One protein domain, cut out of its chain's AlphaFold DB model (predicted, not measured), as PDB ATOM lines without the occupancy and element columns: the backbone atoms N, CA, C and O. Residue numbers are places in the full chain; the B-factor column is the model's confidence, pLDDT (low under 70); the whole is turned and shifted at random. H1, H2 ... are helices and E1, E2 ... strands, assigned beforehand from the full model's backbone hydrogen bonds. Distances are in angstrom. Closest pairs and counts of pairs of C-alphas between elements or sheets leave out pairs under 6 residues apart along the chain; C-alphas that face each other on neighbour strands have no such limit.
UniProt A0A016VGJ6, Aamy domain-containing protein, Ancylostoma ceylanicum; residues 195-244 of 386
ATOM      1  N   ASN A 195     135.071  96.400 100.772       93.19
ATOM      2  CA  ASN A 195     134.879  94.990 101.113       93.19
ATOM      3  C   ASN A 195     135.897  94.052 100.450       93.19
ATOM      4  O   ASN A 195     135.932  92.867 100.799       93.19
ATOM      5  N   HIS A 196     136.735  94.564  99.544       95.19
ATOM      6  CA  HIS A 196     137.793  93.803  98.893       95.19
ATOM      7  C   HIS A 196     138.761  93.212  99.939       95.19
ATOM      8  O   HIS A 196     139.156  93.926 100.873       95.19
ATOM      9  N   PRO A 197     139.199  91.942  99.805       95.19
ATOM     10  CA  PRO A 197     140.092  91.296 100.769       95.19
ATOM     11  C   PRO A 197     141.351  92.105 101.093       95.19
ATOM     12  O   PRO A 197     141.704  92.228 102.258       95.19
ATOM     13  N   TRP A 198     141.982  92.728 100.092       95.38
ATOM     14  CA  TRP A 198     143.141  93.612 100.303       95.38
ATOM     15  C   TRP A 198     142.858  94.746 101.293       95.38
ATOM     16  O   TRP A 198     143.667  95.007 102.181       95.38
ATOM     17  N   PHE A 199     141.695  95.398 101.184       94.69
ATOM     18  CA  PHE A 199     141.339  96.499 102.075       94.69
ATOM     19  C   PHE A 199     141.023  95.981 103.480       94.69
ATOM     20  O   PHE A 199     141.557  96.490 104.464       94.69
ATOM     21  N   ARG A 200     140.226  94.908 103.573       93.19
ATOM     22  CA  ARG A 200     139.846  94.275 104.847       93.19
ATOM     23  C   ARG A 200     141.026  93.674 105.612       93.19
ATOM     24  O   ARG A 200     140.986  93.622 106.835       93.19
ATOM     25  N   ASN A 201     142.057  93.223 104.902       93.12
ATOM     26  CA  ASN A 201     143.285  92.697 105.492       93.12
ATOM     27  C   ASN A 201     144.280  93.804 105.880       93.12
ATOM     28  O   ASN A 201     145.314  93.501 106.474       93.12
ATOM     29  N   GLY A 202     143.995  95.071 105.556       92.19
ATOM     30  CA  GLY A 202     144.869  96.195 105.885       92.19
ATOM     31  C   GLY A 202     146.121  96.302 105.012       92.19
ATOM     32  O   GLY A 202     147.125  96.855 105.458       92.19
ATOM     33  N   GLU A 203     146.086  95.796 103.776       94.44
ATOM     34  CA  GLU A 203     147.215  95.817 102.833       94.44
ATOM     35  C   GLU A 203     147.423  97.216 102.225       94.44
ATOM     36  O   GLU A 203     147.117  97.485 101.064       94.44
ATOM     37  N   THR A 204     147.910  98.164 103.026       93.44
ATOM     38  CA  THR A 204     148.047  99.579 102.627       93.44
ATOM     39  C   THR A 204     148.892  99.824 101.382       93.44
ATOM     40  O   THR A 204     148.665 100.804 100.680       93.44
ATOM     41  N   GLU A 205     149.859  98.957 101.093       93.69
ATOM     42  CA  GLU A 205     150.764  99.056  99.948       93.69
ATOM     43  C   GLU A 205     150.059  98.889  98.598       93.69
ATOM     44  O   GLU A 205     150.573  99.344  97.570       93.69
ATOM     45  N   VAL A 206     148.900  98.226  98.605       96.31
ATOM     46  CA  VAL A 206     148.033  98.000  97.444       96.31
ATOM     47  C   VAL A 206     147.232  99.255  97.092       96.31
ATOM     48  O   VAL A 206     146.765  99.379  95.965       96.31
ATOM     49  N   PHE A 207     147.114 100.212  98.015       96.06
ATOM     50  CA  PHE A 207     146.299 101.414  97.858       96.06
ATOM     51  C   PHE A 207     147.141 102.683  97.817       96.06
ATOM     52  O   PHE A 207     148.249 102.756  98.354       96.06
ATOM     53  N   VAL A 208     146.584 103.727  97.212       95.56
ATOM     54  CA  VAL A 208     147.133 105.076  97.343       95.56
ATOM     55  C   VAL A 208     146.871 105.562  98.766       95.56
ATOM     56  O   VAL A 208     145.724 105.764  99.174       95.56
ATOM     57  N   THR A 209     147.942 105.750  99.536       95.06
ATOM     58  CA  THR A 209     147.868 106.145 100.945       95.06
ATOM     59  C   THR A 209     148.660 107.413 101.240       95.06
ATOM     60  O   THR A 209     149.657 107.730 100.596       95.06
ATOM     61  N   ALA A 210     148.213 108.147 102.255       94.50
ATOM     62  CA  ALA A 210     148.879 109.313 102.808       94.50
ATOM     63  C   ALA A 210     149.148 109.092 104.297       94.50
ATOM     64  O   ALA A 210     148.266 108.661 105.045       94.50
ATOM     65  N   LYS A 211     150.362 109.427 104.736       92.81
ATOM     66  CA  LYS A 211     150.754 109.416 106.149       92.81
ATOM     67  C   LYS A 211     150.598 110.800 106.764       92.81
ATOM     68  O   LYS A 211     150.700 111.808 106.067       92.81
ATOM     69  N   GLU A 212     150.372 110.842 108.071       91.81
ATOM     70  CA  GLU A 212     150.300 112.094 108.823       91.81
ATOM     71  C   GLU A 212     151.536 112.975 108.560       91.81
ATOM     72  O   GLU A 212     152.673 112.504 108.576       91.81
ATOM     73  N   GLY A 213     151.297 114.254 108.257       88.12
ATOM     74  CA  GLY A 213     152.334 115.211 107.862       88.12
ATOM     75  C   GLY A 213     152.577 115.340 106.352       88.12
ATOM     76  O   GLY A 213     153.290 116.259 105.953       88.12
ATOM     77  N   SER A 214     151.981 114.495 105.499       91.00
ATOM     78  CA  SER A 214     152.040 114.684 104.040       91.00
ATOM     79  C   SER A 214     151.009 115.703 103.536       91.00
ATOM     80  O   SER A 214     149.970 115.924 104.162       91.00
ATOM     81  N   ALA A 215     151.266 116.301 102.367       89.88
ATOM     82  CA  ALA A 215     150.338 117.243 101.731       89.88
ATOM     83  C   ALA A 215     148.985 116.590 101.387       89.88
ATOM     84  O   ALA A 215     147.932 117.191 101.598       89.88
ATOM     85  N   ALA A 216     149.008 115.341 100.914       90.94
ATOM     86  CA  ALA A 216     147.813 114.557 100.613       90.94
ATOM     87  C   ALA A 216     146.949 114.254 101.854       90.94
ATOM     88  O   ALA A 216     145.727 114.195 101.759       90.94
ATOM     89  N   PHE A 217     147.543 114.126 103.047       91.12
ATOM     90  CA  PHE A 217     146.810 113.748 104.264       91.12
ATOM     91  C   PHE A 217     145.711 114.750 104.666       91.12
ATOM     92  O   PHE A 217     144.724 114.381 105.317       91.12
ATOM     93  N   ALA A 218     145.881 116.021 104.293       90.25
ATOM     94  CA  ALA A 218     144.933 117.098 104.569       90.25
ATOM     95  C   ALA A 218     143.798 117.206 103.533       90.25
ATOM     96  O   ALA A 218     142.865 117.983 103.741       90.25
ATOM     97  N   GLN A 219     143.859 116.452 102.435       91.50
ATOM     98  CA  GLN A 219     142.866 116.529 101.367       91.50
ATOM     99  C   GLN A 219     141.535 115.870 101.775       91.50
ATOM    100  O   GLN A 219     141.527 114.893 102.531       91.50
ATOM    101  N   PRO A 220     140.389 116.386 101.287       91.38
ATOM    102  CA  PRO A 220     139.061 115.937 101.714       91.38
ATOM    103  C   PRO A 220     138.685 114.534 101.217       91.38
ATOM    104  O   PRO A 220     137.884 113.859 101.859       91.38
ATOM    105  N   ASN A 221     139.267 114.090 100.103       92.19
ATOM    106  CA  ASN A 221     139.087 112.756  99.516       92.19
ATOM    107  C   ASN A 221     139.989 111.681 100.152       92.19
ATOM    108  O   ASN A 221     139.974 110.529  99.723       92.19
ATOM    109  N   TYR A 222     140.774 112.041 101.176       94.38
ATOM    110  CA  TYR A 222     141.556 111.089 101.956       94.38
ATOM    111  C   TYR A 222     140.831 110.709 103.249       94.38
ATOM    112  O   TYR A 222     140.615 111.533 104.149       94.38
ATOM    113  N   HIS A 223     140.516 109.423 103.372       94.38
ATOM    114  CA  HIS A 223     139.729 108.855 104.461       94.38
ATOM    115  C   HIS A 223     140.604 108.026 105.398       94.38
ATOM    116  O   HIS A 223     141.616 107.465 104.990       94.38
ATOM    117  N   LYS A 224     140.239 107.961 106.682       92.94
ATOM    118  CA  LYS A 224     141.001 107.189 107.674       92.94
ATOM    119  C   LYS A 224     140.973 105.707 107.317       92.94
ATOM    120  O   LYS A 224     139.895 105.152 107.118       92.94
ATOM    121  N   PHE A 225     142.141 105.074 107.307       91.12
ATOM    122  CA  PHE A 225     142.230 103.623 107.243       91.12
ATOM    123  C   PHE A 225     141.884 103.084 108.639       91.12
ATOM    124  O   PHE A 225     142.624 103.337 109.586       91.12
ATOM    125  N   ALA A 226     140.717 102.446 108.794       80.00
ATOM    126  CA  ALA A 226     140.104 102.198 110.107       80.00
ATOM    127  C   ALA A 226     141.032 101.470 111.097       80.00
ATOM    128  O   ALA A 226     141.070 101.829 112.272       80.00
ATOM    129  N   ASP A 227     141.833 100.530 110.600       77.38
ATOM    130  CA  ASP A 227     142.698  99.681 111.421       77.38
ATOM    131  C   ASP A 227     144.149 100.190 111.538       77.38
ATOM    132  O   ASP A 227     144.985  99.552 112.178       77.38
ATOM    133  N   ILE A 228     144.480 101.340 110.929       84.81
ATOM    134  CA  ILE A 228     145.862 101.835 110.826       84.81
ATOM    135  C   ILE A 228     145.926 103.325 111.170       84.81
ATOM    136  O   ILE A 228     145.699 104.215 110.348       84.81
ATOM    137  N   ASN A 229     146.297 103.602 112.421       85.25
ATOM    138  CA  ASN A 229     146.466 104.965 112.922       85.25
ATOM    139  C   ASN A 229     147.514 105.747 112.117       85.25
ATOM    140  O   ASN A 229     148.548 105.216 111.713       85.25
ATOM    141  N   GLY A 230     147.248 107.038 111.901       89.56
ATOM    142  CA  GLY A 230     148.154 107.937 111.178       89.56
ATOM    143  C   GLY A 230     148.230 107.695 109.664       89.56
ATOM    144  O   GLY A 230     149.034 108.343 108.996       89.56
ATOM    145  N   THR A 231     147.395 106.804 109.114       94.12
ATOM    146  CA  THR A 231     147.322 106.520 107.673       94.12
ATOM    147  C   THR A 231     145.918 106.786 107.138       94.12
ATOM    148  O   THR A 231     144.905 106.406 107.733       94.12
ATOM    149  N   LYS A 232     145.853 107.462 105.995       95.38
ATOM    150  CA  LYS A 232     144.636 107.649 105.210       95.38
ATOM    151  C   LYS A 232     144.804 107.025 103.831       95.38
ATOM    152  O   LYS A 232     145.922 106.960 103.336       95.38
ATOM    153  N   TYR A 233     143.709 106.616 103.207       95.44
ATOM    154  CA  TYR A 233     143.675 106.183 101.811       95.44
ATOM    155  C   TYR A 233     142.892 107.182 100.963       95.44
ATOM    156  O   TYR A 233     142.014 107.880 101.476       95.44
ATOM    157  N   LEU A 234     143.211 107.241  99.676       96.12
ATOM    158  CA  LEU A 234     142.451 107.998  98.689       96.12
ATOM    159  C   LEU A 234     141.176 107.229  98.307       96.12
ATOM    160  O   LEU A 234     141.269 106.079  97.881       96.12
ATOM    161  N   GLY A 235     140.005 107.856  98.445       94.56
ATOM    162  CA  GLY A 235     138.725 107.313  97.975       94.56
ATOM    163  C   GLY A 235     138.225 108.025  96.716       94.56
ATOM    164  O   GLY A 235     138.227 109.259  96.675       94.56
ATOM    165  N   TYR A 236     137.791 107.268  95.703       92.00
ATOM    166  CA  TYR A 236     137.200 107.807  94.474       92.00
ATOM    167  C   TYR A 236     136.298 106.779  93.748       92.00
ATOM    168  O   TYR A 236     136.748 105.658  93.504       92.00
ATOM    169  N   PRO A 237     135.057 107.141  93.344       87.56
ATOM    170  CA  PRO A 237     134.436 108.465  93.476       87.56
ATOM    171  C   PRO A 237     133.965 108.769  94.906       87.56
ATOM    172  O   PRO A 237     133.695 109.922  95.239       87.56
ATOM    173  N   THR A 238     133.881 107.750  95.763       91.06
ATOM    174  CA  THR A 238     133.487 107.892  97.167       91.06
ATOM    175  C   THR A 238     134.476 107.197  98.099       91.06
ATOM    176  O   THR A 238     135.356 106.458  97.666       91.06
ATOM    177  N   ALA A 239     134.304 107.392  99.409       92.12
ATOM    178  CA  ALA A 239     135.070 106.677 100.429       92.12
ATOM    179  C   ALA A 239     134.890 105.148 100.369       92.12
ATOM    180  O   ALA A 239     135.743 104.422 100.862       92.12
ATOM    181  N   ALA A 240     133.804 104.646  99.767       91.75
ATOM    182  CA  ALA A 240     133.586 103.210  99.595       91.75
ATOM    183  C   ALA A 240     134.514 102.582  98.538       91.75
ATOM    184  O   ALA A 240     134.580 101.357  98.448       91.75
ATOM    185  N   ASN A 241     135.248 103.410  97.784       93.69
ATOM    186  CA  ASN A 241     136.071 103.009  96.653       93.69
ATOM    187  C   ASN A 241     137.537 103.426  96.862       93.69
ATOM    188  O   ASN A 241     137.968 104.454  96.331       93.69
ATOM    189  N   PRO A 242     138.321 102.695  97.671       95.44
ATOM    190  CA  PRO A 242     139.756 102.924  97.785       95.44
ATOM    191  C   PRO A 242     140.463 102.802  96.425       95.44
ATOM    192  O   PRO A 242     140.318 101.805  95.714       95.44
ATOM    193  N   VAL A 243     141.256 103.819  96.085       96.06
ATOM    194  CA  VAL A 243     142.042 103.877  94.845       96.06
ATOM    195  C   VAL A 243     143.265 102.970  94.954       96.06
ATOM    196  O   VAL A 243     144.018 103.018  95.935       96.06
ATOM    197  N   LEU A 244     143.465 102.143  93.932       96.56
ATOM    198  CA  LEU A 244     144.570 101.200  93.840       96.56
ATOM    199  C   LEU A 244     145.884 101.921  93.522       96.56
ATOM    200  O   LEU A 244     145.954 102.828  92.696       96.56
TER     201      LEU A 244
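This is residues 195 to 244 of the 386 residues of the protein "Aamy domain-containing protein" of Ancylostoma ceylanicum (UniProt A0A016VGJ6). Little regular structure is present: loops wrap round a small three-stranded sheet, with the short helix H1 off the sheet near one end of the longest axis. The 50 printed residues hold H1, E1, E2 and E3 in chain order, 14 residues in named elements, class mixed. The antiparallel sheet runs E1, E3, E2. The whole is compact, radius of gyration of the C-alphas 9.8 A, rounded, spanning 28 by 22 by 15 A.

H1, residues 197 to 200, begins at C-alpha (140.092, 91.296, 100.769) and measures 5.1 A. E1 is residues 209 to 211, 6.8 A; E2, 222 to 224, 6.9 A; E3, 231 to 234, 10.3 A, ending at C-alpha (142.451, 107.998, 98.689).

H1, too short for an O i to N i+4 pair, has its 1 O i to N i+3 pair within hydrogen-bond range. It is apart from E2 and E3. E1 and E3 are antiparallel at 146 degrees, with N 210 and O 232 2.8 A apart. E2 and E3 form a hairpin at 138 degrees, with N 223 and O 233 2.9 A apart.

The farthest C-alphas, Pro 197 and Ala 215, are 27.9 A apart. The printed part has no cut, no link is long, and no printed residue is under 70 in pLDDT.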